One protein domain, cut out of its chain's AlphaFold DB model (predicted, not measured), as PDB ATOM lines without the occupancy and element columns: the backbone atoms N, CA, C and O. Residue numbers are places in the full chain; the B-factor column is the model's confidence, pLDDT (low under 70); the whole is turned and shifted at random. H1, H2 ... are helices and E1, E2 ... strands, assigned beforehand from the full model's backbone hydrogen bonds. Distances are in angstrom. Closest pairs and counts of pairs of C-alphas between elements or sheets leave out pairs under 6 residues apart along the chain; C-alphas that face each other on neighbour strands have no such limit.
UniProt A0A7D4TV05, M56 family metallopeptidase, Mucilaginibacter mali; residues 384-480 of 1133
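What this domain is: This is residues 384 to 480 of the 1133 residues of the protein "M56 family metallopeptidase" of Mucilaginibacter mali (UniProt A0A7D4TV05). Two strongly twisted sheets lie partly face to face as a small sandwich, their strands nearly aligned, with two short helices, H1 and H2, near both sheets at one end. One sheet is the meander E1 E2 E3, each strand the antiparallel neighbour of the one before; the other is mixed, in the order E5, E4, E7, E6. The printed part has 97 residues, with E1, E2, E3, E4, E5, H1, H2, E6 and E7 along it, and the class is mostly strand. It is compact, with a radius of gyration of the C-alphas of 13.3 A and spans of 46 by 31 by 22 A.

Where its parts are: E1, residues 389 to 395, begins with C-alpha 389 at (42.948, 25.762, 48.019) and is 19.8 A long. E2, residues 401 to 409, measures 25.8 A, and E3, residues 413 to 419, 20.0 A. E4 is residues 425 to 429, 13.3 A, and E5 residues 432 to 434, 6.7 A. H1 is residues 436 to 440, 6.2 A, and H2 residues 444 to 448, 5.8 A. E6, residues 450 to 458, is 20.1 A long and bends by 82 degrees at residue 453. E7, residues 472 to 478, is 19.6 A long and ends with C-alpha 478 at (54.997, 36.193, 43.063).

How they stand to each other: E1 and E2 form a hairpin, with N 392 and O 404 2.8 A apart. E2 and E3 form another, with N 407 and O 415 at 2.6 A. In the second sheet E4 and E5 are a hairpin, N 434 and O 427 being 2.5 A apart. E4 and E7 are parallel at 18 degrees, with N 428 and O 474 at 2.5 A. E6 and E7 are a hairpin, antiparallel at 160 degrees, with N 475 and O 455 at 2.7 A. The facing parts of the sheets are 10.8 A apart centre to centre, with best planes 19 degrees apart. E5, H1 H2 and E6 make a split strand-helix-strand unit, two strands running the same way with E4 and E7 between them; its crossover is right-handed. H1 is on the second sheet at a height over the sheet of 6.1 A, over none of its strands. The closest C-alphas of E4 and H1, those of Gly 426 and Glu 436, are 6.3 A apart. H2 only grazes each sheet. In H1 and H2 every O i to N i+4 pair is within hydrogen-bond range.

The domain as a whole: The C-alphas of Asp 398 and Pro 480, the two farthest apart, are 45.7 A from each other. The printed part has no cut. The link from E6 to E7 is long, 13 residues; the other links are tight. Mean pLDDT of the printed part is 78.4; 21 residues are under 70, among them residues 442 to 453.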
ATOM      1  N   PRO A 384      35.403  23.352  42.994       73.94
ATOM      2  CA  PRO A 384      35.188  24.519  42.124       73.94
ATOM      3  C   PRO A 384      36.501  25.002  41.485       73.94
ATOM      4  O   PRO A 384      37.554  25.014  42.128       73.94
ATOM      5  N   GLU A 385      36.485  25.323  40.172       66.88
ATOM      6  CA  GLU A 385      37.682  25.696  39.371       66.88
ATOM      7  C   GLU A 385      38.295  27.005  39.880       66.88
ATOM      8  O   GLU A 385      39.516  27.166  39.830       66.88
ATOM      9  N   LYS A 386      37.556  27.813  40.663       67.88
ATOM     10  CA  LYS A 386      38.071  29.145  41.072       67.88
ATOM     11  C   LYS A 386      38.554  29.107  42.522       67.88
ATOM     12  O   LYS A 386      39.140  30.082  43.000       67.88
ATOM     13  N   GLN A 387      38.319  27.871  43.125       76.56
ATOM     14  CA  GLN A 387      38.824  27.754  44.511       76.56
ATOM     15  C   GLN A 387      40.332  27.452  44.504       76.56
ATOM     16  O   GLN A 387      40.792  26.501  43.869       76.56
ATOM     17  N   PHE A 388      41.112  28.379  45.184       79.12
ATOM     18  CA  PHE A 388      42.591  28.320  45.143       79.12
ATOM     19  C   PHE A 388      43.100  27.126  45.965       79.12
ATOM     20  O   PHE A 388      43.964  26.382  45.494       79.12
ATOM     21  N   TYR A 389      42.464  26.852  47.144       84.88
ATOM     22  CA  TYR A 389      42.948  25.762  48.019       84.88
ATOM     23  C   TYR A 389      41.776  24.857  48.407       84.88
ATOM     24  O   TYR A 389      40.685  25.328  48.739       84.88
ATOM     25  N   SER A 390      42.069  23.454  48.255       85.25
ATOM     26  CA  SER A 390      41.041  22.476  48.673       85.25
ATOM     27  C   SER A 390      41.727  21.267  49.319       85.25
ATOM     28  O   SER A 390      42.809  20.848  48.903       85.25
ATOM     29  N   ARG A 391      41.104  20.874  50.432       88.31
ATOM     30  CA  ARG A 391      41.582  19.620  51.055       88.31
ATOM     31  C   ARG A 391      40.459  18.576  51.035       88.31
ATOM     32  O   ARG A 391      39.330  18.843  51.451       88.31
ATOM     33  N   ILE A 392      40.795  17.359  50.512       88.44
ATOM     34  CA  ILE A 392      39.727  16.341  50.419       88.44
ATOM     35  C   ILE A 392      40.241  15.058  51.082       88.44
ATOM     36  O   ILE A 392      41.444  14.784  51.097       88.44
ATOM     37  N   HIS A 393      39.288  14.324  51.674       88.50
ATOM     38  CA  HIS A 393      39.615  13.050  52.353       88.50
ATOM     39  C   HIS A 393      39.310  11.870  51.422       88.50
ATOM     40  O   HIS A 393      38.167  11.661  51.008       88.50
ATOM     41  N   LEU A 394      40.419  11.061  51.152       86.50
ATOM     42  CA  LEU A 394      40.223   9.979  50.158       86.50
ATOM     43  C   LEU A 394      40.665   8.650  50.770       86.50
ATOM     44  O   LEU A 394      41.318   8.618  51.815       86.50
ATOM     45  N   LYS A 395      40.209   7.567  50.052       85.06
ATOM     46  CA  LYS A 395      40.561   6.224  50.573       85.06
ATOM     47  C   LYS A 395      41.456   5.484  49.575       85.06
ATOM     48  O   LYS A 395      41.297   5.608  48.360       85.06
ATOM     49  N   ASN A 396      42.433   4.670  50.268       81.31
ATOM     50  CA  ASN A 396      43.280   3.826  49.404       81.31
ATOM     51  C   ASN A 396      42.585   2.484  49.147       81.31
ATOM     52  O   ASN A 396      41.574   2.161  49.774       81.31
ATOM     53  N   ASP A 397      43.162   1.758  48.184       75.44
ATOM     54  CA  ASP A 397      42.591   0.430  47.836       75.44
ATOM     55  C   ASP A 397      42.658  -0.525  49.031       75.44
ATOM     56  O   ASP A 397      41.848  -1.448  49.122       75.44
ATOM     57  N   ASP A 398      43.516  -0.222  50.003       76.12
ATOM     58  CA  ASP A 398      43.664  -1.093  51.192       76.12
ATOM     59  C   ASP A 398      42.747  -0.639  52.333       76.12
ATOM     60  O   ASP A 398      42.725  -1.267  53.393       76.12
ATOM     61  N   GLY A 399      41.826   0.405  52.020       71.56
ATOM     62  CA  GLY A 399      40.840   0.832  53.042       71.56
ATOM     63  C   GLY A 399      41.395   1.919  53.965       71.56
ATOM     64  O   GLY A 399      40.642   2.472  54.769       71.56
ATOM     65  N   THR A 400      42.747   2.272  53.864       83.25
ATOM     66  CA  THR A 400      43.298   3.386  54.669       83.25
ATOM     67  C   THR A 400      42.959   4.738  54.024       83.25
ATOM     68  O   THR A 400      42.729   4.830  52.818       83.25
ATOM     69  N   THR A 401      42.786   5.773  54.942       85.12
ATOM     70  CA  THR A 401      42.357   7.101  54.438       85.12
ATOM     71  C   THR A 401      43.571   8.041  54.382       85.12
ATOM     72  O   THR A 401      44.552   7.861  55.107       85.12
ATOM     73  N   TYR A 402      43.564   8.904  53.340       87.44
ATOM     74  CA  TYR A 402      44.584   9.976  53.298       87.44
ATOM     75  C   TYR A 402      43.943  11.288  52.838       87.44
ATOM     76  O   TYR A 402      42.813  11.305  52.344       87.44
ATOM     77  N   ASP A 403      44.657  12.405  53.226       88.56
ATOM     78  CA  ASP A 403      44.168  13.725  52.761       88.56
ATOM     79  C   ASP A 403      44.954  14.195  51.528       88.56
ATOM     80  O   ASP A 403      46.172  14.026  51.444       88.56
ATOM     81  N   LYS A 404      44.168  14.575  50.560       90.12
ATOM     82  CA  LYS A 404      44.814  15.215  49.387       90.12
ATOM     83  C   LYS A 404      44.568  16.731  49.393       90.12
ATOM     84  O   LYS A 404      43.427  17.193  49.459       90.12
ATOM     85  N   VAL A 405      45.751  17.426  49.418       88.00
ATOM     86  CA  VAL A 405      45.644  18.905  49.367       88.00
ATOM     87  C   VAL A 405      45.897  19.381  47.927       88.00
ATOM     88  O   VAL A 405      46.928  19.074  47.323       88.00
ATOM     89  N   ILE A 406      44.837  20.145  47.392       87.00
ATOM     90  CA  ILE A 406      44.937  20.585  45.979       87.00
ATOM     91  C   ILE A 406      44.975  22.122  45.933       87.00
ATOM     92  O   ILE A 406      44.171  22.803  46.573       87.00
ATOM     93  N   VAL A 407      45.986  22.649  45.162       84.00
ATOM     94  CA  VAL A 407      46.069  24.121  44.974       84.00
ATOM     95  C   VAL A 407      45.930  24.437  43.480       84.00
ATOM     96  O   VAL A 407      46.646  23.887  42.639       84.00
ATOM     97  N   ASN A 408      44.860  25.320  43.195       79.25
ATOM     98  CA  ASN A 408      44.676  25.750  41.789       79.25
ATOM     99  C   ASN A 408      45.505  27.001  41.469       79.25
ATOM    100  O   ASN A 408      45.322  28.060  42.070       79.25
ATOM    101  N   VAL A 409      46.518  26.806  40.560       76.12
ATOM    102  CA  VAL A 409      47.377  27.956  40.187       76.12
ATOM    103  C   VAL A 409      46.914  28.506  38.830       76.12
ATOM    104  O   VAL A 409      46.673  27.754  37.882       76.12
ATOM    105  N   TYR A 410      46.681  29.821  38.797       65.06
ATOM    106  CA  TYR A 410      46.213  30.470  37.554       65.06
ATOM    107  C   TYR A 410      47.244  30.315  36.430       65.06
ATOM    108  O   TYR A 410      48.426  30.628  36.594       65.06
ATOM    109  N   GLY A 411      46.828  29.651  35.226       58.72
ATOM    110  CA  GLY A 411      47.728  29.606  34.044       58.72
ATOM    111  C   GLY A 411      48.632  28.367  34.084       58.72
ATOM    112  O   GLY A 411      49.143  27.955  33.040       58.72
ATOM    113  N   ALA A 412      48.733  27.621  35.325       59.53
ATOM    114  CA  ALA A 412      49.702  26.504  35.440       59.53
ATOM    115  C   ALA A 412      48.974  25.227  35.873       59.53
ATOM    116  O   ALA A 412      49.579  24.153  35.907       59.53
ATOM    117  N   GLY A 413      47.582  25.294  36.119       71.50
ATOM    118  CA  GLY A 413      46.793  24.078  36.416       71.50
ATOM    119  C   GLY A 413      46.791  23.776  37.926       71.50
ATOM    120  O   GLY A 413      46.917  24.673  38.763       71.50
ATOM    121  N   LYS A 414      46.537  22.386  38.384       79.94
ATOM    122  CA  LYS A 414      46.350  21.988  39.801       79.94
ATOM    123  C   LYS A 414      47.644  21.361  40.336       79.94
ATOM    124  O   LYS A 414      48.301  20.572  39.655       79.94
ATOM    125  N   VAL A 415      48.046  21.868  41.482       81.38
ATOM    126  CA  VAL A 415      49.204  21.265  42.176       81.38
ATOM    127  C   VAL A 415      48.690  20.611  43.465       81.38
ATOM    128  O   VAL A 415      47.832  21.156  44.163       81.38
ATOM    129  N   SER A 416      49.191  19.339  43.714       87.56
ATOM    130  CA  SER A 416      48.615  18.674  44.902       87.56
ATOM    131  C   SER A 416      49.696  17.871  45.628       87.56
ATOM    132  O   SER A 416      50.786  17.650  45.095       87.56
ATOM    133  N   THR A 417      49.474  17.529  46.882       88.62
ATOM    134  CA  THR A 417      50.317  16.613  47.681       88.62
ATOM    135  C   THR A 417      49.409  15.766  48.579       88.62
ATOM    136  O   THR A 417      48.279  16.149  48.889       88.62
ATOM    137  N   MET A 418      49.934  14.555  48.868       89.00
ATOM    138  CA  MET A 418      49.142  13.634  49.720       89.00
ATOM    139  C   MET A 418      49.675  13.671  51.159       89.00
ATOM    140  O   MET A 418      50.884  13.650  51.392       89.00
ATOM    141  N   LEU A 419      48.644  13.727  52.074       87.25
ATOM    142  CA  LEU A 419      49.057  13.820  53.490       87.25
ATOM    143  C   LEU A 419      48.324  12.746  54.296       87.25
ATOM    144  O   LEU A 419      47.231  12.309  53.930       87.25
ATOM    145  N   LYS A 420      49.056  12.315  55.346       86.88
ATOM    146  CA  LYS A 420      48.317  11.462  56.305       86.88
ATOM    147  C   LYS A 420      47.264  12.276  57.076       86.88
ATOM    148  O   LYS A 420      47.409  13.485  57.268       86.88
ATOM    149  N   PRO A 421      46.204  11.566  57.418       83.19
ATOM    150  CA  PRO A 421      45.137  12.299  58.126       83.19
ATOM    151  C   PRO A 421      45.670  13.003  59.382       83.19
ATOM    152  O   PRO A 421      46.422  12.420  60.168       83.19
ATOM    153  N   GLY A 422      45.459  14.348  59.379       77.62
ATOM    154  CA  GLY A 422      45.876  15.103  60.588       77.62
ATOM    155  C   GLY A 422      47.165  15.894  60.327       77.62
ATOM    156  O   GLY A 422      47.483  16.803  61.096       77.62
ATOM    157  N   GLU A 423      47.896  15.571  59.243       88.88
ATOM    158  CA  GLU A 423      49.113  16.340  58.894       88.88
ATOM    159  C   GLU A 423      48.758  17.650  58.177       88.88
ATOM    160  O   GLU A 423      47.706  17.767  57.545       88.88
ATOM    161  N   LYS A 424      49.670  18.661  58.436       88.56
ATOM    162  CA  LYS A 424      49.307  20.007  57.931       88.56
ATOM    163  C   LYS A 424      50.210  20.379  56.742       88.56
ATOM    164  O   LYS A 424      51.349  19.922  56.638       88.56
ATOM    165  N   ALA A 425      49.555  21.180  55.808       89.50
ATOM    166  CA  ALA A 425      50.339  21.697  54.661       89.50
ATOM    167  C   ALA A 425      50.613  23.195  54.869       89.50
ATOM    168  O   ALA A 425      49.802  23.916  55.454       89.50
ATOM    169  N   GLY A 426      51.864  23.559  54.512       87.94
ATOM    170  CA  GLY A 426      52.219  24.995  54.600       87.94
ATOM    171  C   GLY A 426      52.402  25.621  53.211       87.94
ATOM    172  O   GLY A 426      52.566  24.920  52.210       87.94
ATOM    173  N   PHE A 427      52.243  27.054  53.190       88.69
ATOM    174  CA  PHE A 427      52.350  27.760  51.892       88.69
ATOM    175  C   PHE A 427      53.404  28.868  52.019       88.69
ATOM    176  O   PHE A 427      53.311  29.742  52.883       88.69
ATOM    177  N   LEU A 428      54.429  28.722  51.151       85.94
ATOM    178  CA  LEU A 428      55.456  29.789  51.083       85.94
ATOM    179  C   LEU A 428      55.281  30.632  49.812       85.94
ATOM    180  O   LEU A 428      55.385  30.128  48.692       85.94
ATOM    181  N   ILE A 429      54.903  31.903  50.029       83.06
ATOM    182  CA  ILE A 429      54.783  32.827  48.876       83.06
ATOM    183  C   ILE A 429      55.784  33.977  49.053       83.06
ATOM    184  O   ILE A 429      55.740  34.720  50.036       83.06
ATOM    185  N   ASP A 430      56.716  34.097  48.077       79.56
ATOM    186  CA  ASP A 430      57.779  35.121  48.158       79.56
ATOM    187  C   ASP A 430      58.487  35.045  49.515       79.56
ATOM    188  O   ASP A 430      58.712  36.067  50.164       79.56
ATOM    189  N   LYS A 431      58.675  33.830  50.050       79.56
ATOM    190  CA  LYS A 431      59.475  33.558  51.268       79.56
ATOM    191  C   LYS A 431      58.688  33.913  52.532       79.56
ATOM    192  O   LYS A 431      59.245  33.895  53.632       79.56
ATOM    193  N   LYS A 432      57.439  34.265  52.296       82.19
ATOM    194  CA  LYS A 432      56.563  34.461  53.469       82.19
ATOM    195  C   LYS A 432      55.676  33.217  53.645       82.19
ATOM    196  O   LYS A 432      55.034  32.747  52.703       82.19
ATOM    197  N   PHE A 433      55.585  32.787  54.951       86.00
ATOM    198  CA  PHE A 433      54.916  31.490  55.205       86.00
ATOM    199  C   PHE A 433      53.453  31.736  55.600       86.00
ATOM    200  O   PHE A 433      53.145  32.644  56.373       86.00
ATOM    201  N   TYR A 434      52.651  30.900  55.005       84.94
ATOM    202  CA  TYR A 434      51.209  30.947  55.313       84.94
ATOM    203  C   TYR A 434      50.736  29.536  55.687       84.94
ATOM    204  O   TYR A 434      51.117  28.546  55.057       84.94
ATOM    205  N   ASN A 435      49.928  29.498  56.828       88.06
ATOM    206  CA  ASN A 435      49.319  28.180  57.134       88.06
ATOM    207  C   ASN A 435      47.983  27.995  56.405       88.06
ATOM    208  O   ASN A 435      47.548  28.867  55.650       88.06
ATOM    209  N   GLU A 436      47.378  26.951  56.504       83.94
ATOM    210  CA  GLU A 436      46.189  26.612  55.683       83.94
ATOM    211  C   GLU A 436      45.017  27.545  56.012       83.94
ATOM    212  O   GLU A 436      44.272  27.935  55.110       83.94
ATOM    213  N   ASP A 437      44.871  27.952  57.212       82.81
ATOM    214  CA  ASP A 437      43.776  28.881  57.575       82.81
ATOM    215  C   ASP A 437      44.025  30.282  57.008       82.81
ATOM    216  O   ASP A 437      43.087  30.922  56.527       82.81
ATOM    217  N   GLU A 438      45.268  30.609  57.009       81.19
ATOM    218  CA  GLU A 438      45.635  31.967  56.525       81.19
ATOM    219  C   GLU A 438      45.489  32.051  55.002       81.19
ATOM    220  O   GLU A 438      45.035  33.074  54.487       81.19
ATOM    221  N   ILE A 439      45.766  30.981  54.332       79.44
ATOM    222  CA  ILE A 439      45.695  31.012  52.855       79.44
ATOM    223  C   ILE A 439      44.227  30.915  52.415       79.44
ATOM    224  O   ILE A 439      43.851  31.495  51.394       79.44
ATOM    225  N   GLN A 440      43.464  30.280  53.244       77.12
ATOM    226  CA  GLN A 440      42.028  30.222  52.899       77.12
ATOM    227  C   GLN A 440      41.374  31.598  53.063       77.12
ATOM    228  O   GLN A 440      40.458  31.933  52.310       77.12
ATOM    229  N   LYS A 441      41.995  32.416  53.927       76.12
ATOM    230  CA  LYS A 441      41.419  33.758  54.188       76.12
ATOM    231  C   LYS A 441      42.187  34.830  53.417       76.12
ATOM    232  O   LYS A 441      41.847  36.012  53.501       76.12
ATOM    233  N   ALA A 442      43.207  34.373  52.657       64.94
ATOM    234  CA  ALA A 442      44.095  35.346  51.986       64.94
ATOM    235  C   ALA A 442      43.370  35.978  50.789       64.94
ATOM    236  O   ALA A 442      42.452  35.388  50.214       64.94
ATOM    237  N   ASP A 443      43.537  37.425  50.553       59.34
ATOM    238  CA  ASP A 443      42.932  38.218  49.459       59.34
ATOM    239  C   ASP A 443      43.280  37.622  48.084       59.34
ATOM    240  O   ASP A 443      44.343  37.026  47.896       59.34
ATOM    241  N   LYS A 444      42.276  37.567  47.190       62.34
ATOM    242  CA  LYS A 444      42.439  37.032  45.817       62.34
ATOM    243  C   LYS A 444      43.674  37.621  45.128       62.34
ATOM    244  O   LYS A 444      44.278  36.962  44.278       62.34
ATOM    245  N   SER A 445      44.125  38.775  45.535       58.81
ATOM    246  CA  SER A 445      45.300  39.452  44.953       58.81
ATOM    247  C   SER A 445      46.599  38.711  45.297       58.81
ATOM    248  O   SER A 445      47.529  38.696  44.488       58.81
ATOM    249  N   VAL A 446      46.629  37.958  46.440       62.50
ATOM    250  CA  VAL A 446      47.826  37.208  46.880       62.50
ATOM    251  C   VAL A 446      47.885  35.867  46.137       62.50
ATOM    252  O   VAL A 446      48.974  35.415  45.775       62.50
ATOM    253  N   THR A 447      46.696  35.354  45.682       64.06
ATOM    254  CA  THR A 447      46.645  33.983  45.129       64.06
ATOM    255  C   THR A 447      46.478  34.041  43.606       64.06
ATOM    256  O   THR A 447      46.812  33.075  42.916       64.06
ATOM    257  N   MET A 448      46.232  35.302  42.940       58.09
ATOM    258  CA  MET A 448      45.925  35.408  41.496       58.09
ATOM    259  C   MET A 448      47.208  35.709  40.716       58.09
ATOM    260  O   MET A 448      47.322  35.316  39.553       58.09
ATOM    261  N   TYR A 449      48.354  35.954  41.513       62.78
ATOM    262  CA  TYR A 449      49.552  36.347  40.734       62.78
ATOM    263  C   TYR A 449      50.735  35.481  41.162       62.78
ATOM    264  O   TYR A 449      51.786  35.996  41.551       62.78
ATOM    265  N   LEU A 450      50.348  34.186  41.323       68.19
ATOM    266  CA  LEU A 450      51.476  33.306  41.702       68.19
ATOM    267  C   LEU A 450      52.119  32.715  40.445       68.19
ATOM    268  O   LEU A 450      51.461  32.536  39.419       68.19
ATOM    269  N   SER A 451      53.455  32.699  40.407       58.94
ATOM    270  CA  SER A 451      54.237  32.227  39.244       58.94
ATOM    271  C   SER A 451      53.960  30.743  38.990       58.94
ATOM    272  O   SER A 451      53.559  30.006  39.893       58.94
ATOM    273  N   ALA A 452      53.925  30.406  37.634       60.09
ATOM    274  CA  ALA A 452      53.825  28.983  37.234       60.09
ATOM    275  C   ALA A 452      55.073  28.204  37.667       60.09
ATOM    276  O   ALA A 452      55.109  26.976  37.546       60.09
ATOM    277  N   PHE A 453      56.063  29.021  38.251       62.69
ATOM    278  CA  PHE A 453      57.249  28.323  38.783       62.69
ATOM    279  C   PHE A 453      57.055  28.026  40.275       62.69
ATOM    280  O   PHE A 453      57.025  28.933  41.111       62.69
ATOM    281  N   TYR A 454      56.637  26.709  40.582       79.00
ATOM    282  CA  TYR A 454      56.323  26.339  41.982       79.00
ATOM    283  C   TYR A 454      57.051  25.047  42.344       79.00
ATOM    284  O   TYR A 454      57.579  24.349  41.475       79.00
ATOM    285  N   SER A 455      57.293  24.853  43.695       81.31
ATOM    286  CA  SER A 455      57.821  23.557  44.177       81.31
ATOM    287  C   SER A 455      57.015  23.096  45.399       81.31
ATOM    288  O   SER A 455      56.492  23.909  46.164       81.31
ATOM    289  N   VAL A 456      56.770  21.767  45.367       85.81
ATOM    290  CA  VAL A 456      56.057  21.189  46.528       85.81
ATOM    291  C   VAL A 456      56.898  20.029  47.082       85.81
ATOM    292  O   VAL A 456      57.456  19.228  46.328       85.81
ATOM    293  N   GLY A 457      57.007  19.995  48.358       85.94
ATOM    294  CA  GLY A 457      57.814  18.885  48.919       85.94
ATOM    295  C   GLY A 457      57.771  18.921  50.454       85.94
ATOM    296  O   GLY A 457      57.068  19.734  51.057       85.94
ATOM    297  N   PRO A 458      58.483  17.914  51.048       84.69
ATOM    298  CA  PRO A 458      58.493  17.865  52.515       84.69
ATOM    299  C   PRO A 458      59.038  19.171  53.125       84.69
ATOM    300  O   PRO A 458      59.861  19.859  52.515       84.69
ATOM    301  N   ALA A 459      58.478  19.520  54.286       80.25
ATOM    302  CA  ALA A 459      58.787  20.823  54.920       80.25
ATOM    303  C   ALA A 459      60.298  20.998  55.102       80.25
ATOM    304  O   ALA A 459      60.806  22.116  54.989       80.25
ATOM    305  N   GLY A 460      61.061  19.907  55.201       78.69
ATOM    306  CA  GLY A 460      62.528  19.939  55.441       78.69
ATOM    307  C   GLY A 460      63.297  20.421  54.205       78.69
ATOM    308  O   GLY A 460      64.441  20.866  54.334       78.69
ATOM    309  N   SER A 461      62.687  20.404  53.110       82.38
ATOM    310  CA  SER A 461      63.344  20.779  51.833       82.38
ATOM    311  C   SER A 461      63.251  22.286  51.578       82.38
ATOM    312  O   SER A 461      63.885  22.792  50.650       82.38
ATOM    313  N   PHE A 462      62.515  22.985  52.549       84.00
ATOM    314  CA  PHE A 462      62.365  24.436  52.318       84.00
ATOM    315  C   PHE A 462      62.823  25.185  53.579       84.00
ATOM    316  O   PHE A 462      62.135  25.191  54.602       84.00
ATOM    317  N   PRO A 463      64.048  25.779  53.523       76.50
ATOM    318  CA  PRO A 463      64.708  26.396  54.689       76.50
ATOM    319  C   PRO A 463      63.908  27.588  55.228       76.50
ATOM    320  O   PRO A 463      63.954  27.853  56.433       76.50
ATOM    321  N   ASP A 464      63.021  28.172  54.380       78.31
ATOM    322  CA  ASP A 464      62.262  29.379  54.788       78.31
ATOM    323  C   ASP A 464      60.890  28.982  55.346       78.31
ATOM    324  O   ASP A 464      60.135  29.847  55.797       78.31
ATOM    325  N   ALA A 465      60.631  27.644  55.517       75.44
ATOM    326  CA  ALA A 465      59.342  27.191  56.077       75.44
ATOM    327  C   ALA A 465      59.582  26.570  57.461       75.44
ATOM    328  O   ALA A 465      60.658  26.038  57.744       75.44
ATOM    329  N   PRO A 466      58.614  26.852  58.357       76.00
ATOM    330  CA  PRO A 466      58.756  26.217  59.675       76.00
ATOM    331  C   PRO A 466      58.815  24.682  59.564       76.00
ATOM    332  O   PRO A 466      58.057  24.071  58.806       76.00
ATOM    333  N   GLN A 467      59.964  24.077  60.143       68.06
ATOM    334  CA  GLN A 467      60.240  22.628  59.956       68.06
ATOM    335  C   GLN A 467      59.402  21.796  60.931       68.06
ATOM    336  O   GLN A 467      59.070  20.648  60.628       68.06
ATOM    337  N   LYS A 468      58.747  22.552  61.981       71.06
ATOM    338  CA  LYS A 468      57.994  21.777  62.993       71.06
ATOM    339  C   LYS A 468      56.487  22.015  62.817       71.06
ATOM    340  O   LYS A 468      56.039  23.143  62.596       71.06
ATOM    341  N   GLY A 469      55.742  20.780  62.531       77.12
ATOM    342  CA  GLY A 469      54.260  20.897  62.556       77.12
ATOM    343  C   GLY A 469      53.676  20.862  61.137       77.12
ATOM    344  O   GLY A 469      52.454  20.836  60.984       77.12
ATOM    345  N   TYR A 470      54.627  20.726  60.041       84.88
ATOM    346  CA  TYR A 470      54.074  20.693  58.672       84.88
ATOM    347  C   TYR A 470      54.749  19.561  57.890       84.88
ATOM    348  O   TYR A 470      55.974  19.419  57.896       84.88
ATOM    349  N   ALA A 471      53.912  18.772  57.282       86.25
ATOM    350  CA  ALA A 471      54.390  17.583  56.534       86.25
ATOM    351  C   ALA A 471      54.800  17.956  55.107       86.25
ATOM    352  O   ALA A 471      55.789  17.423  54.595       86.25
ATOM    353  N   SER A 472      54.158  18.955  54.514       88.81
ATOM    354  CA  SER A 472      54.534  19.364  53.140       88.81
ATOM    355  C   SER A 472      54.337  20.874  52.981       88.81
ATOM    356  O   SER A 472      53.469  21.476  53.618       88.81
ATOM    357  N   VAL A 473      55.211  21.460  52.046       88.12
ATOM    358  CA  VAL A 473      55.121  22.928  51.884       88.12
ATOM    359  C   VAL A 473      55.024  23.230  50.382       88.12
ATOM    360  O   VAL A 473      55.721  22.629  49.561       88.12
ATOM    361  N   PHE A 474      53.952  24.136  50.110       88.25
ATOM    362  CA  PHE A 474      53.877  24.689  48.737       88.25
ATOM    363  C   PHE A 474      54.655  26.010  48.640       88.25
ATOM    364  O   PHE A 474      54.412  26.952  49.397       88.25
ATOM    365  N   ASN A 475      55.592  26.000  47.681       86.81
ATOM    366  CA  ASN A 475      56.406  27.234  47.543       86.81
ATOM    367  C   ASN A 475      56.123  27.912  46.194       86.81
ATOM    368  O   ASN A 475      56.345  27.332  45.130       86.81
ATOM    369  N   PHE A 476      55.601  29.177  46.426       83.44
ATOM    370  CA  PHE A 476      55.274  29.942  45.201       83.44
ATOM    371  C   PHE A 476      56.068  31.251  45.158       83.44
ATOM    372  O   PHE A 476      56.470  31.788  46.192       83.44
ATOM    373  N   LYS A 477      56.391  31.681  43.931       76.12
ATOM    374  CA  LYS A 477      56.971  33.039  43.760       76.12
ATOM    375  C   LYS A 477      55.942  33.972  43.103       76.12
ATOM    376  O   LYS A 477      55.132  33.550  42.275       76.12
ATOM    377  N   SER A 478      55.913  35.212  43.703       67.00
ATOM    378  CA  SER A 478      54.997  36.193  43.063       67.00
ATOM    379  C   SER A 478      55.623  36.792  41.796       67.00
ATOM    380  O   SER A 478      56.845  36.813  41.638       67.00
ATOM    381  N   LEU A 479      54.899  36.980  40.813       60.78
ATOM    382  CA  LEU A 479      55.416  37.627  39.586       60.78
ATOM    383  C   LEU A 479      55.930  39.038  39.893       60.78
ATOM    384  O   LEU A 479      55.428  39.720  40.789       60.78
ATOM    385  N   PRO A 480      57.351  39.536  39.535       50.62
ATOM    386  CA  PRO A 480      57.947  40.836  39.865       50.62
ATOM    387  C   PRO A 480      56.979  41.999  39.583       50.62
ATOM    388  O   PRO A 480      56.069  41.878  38.760       50.62
TER     389      PRO A 480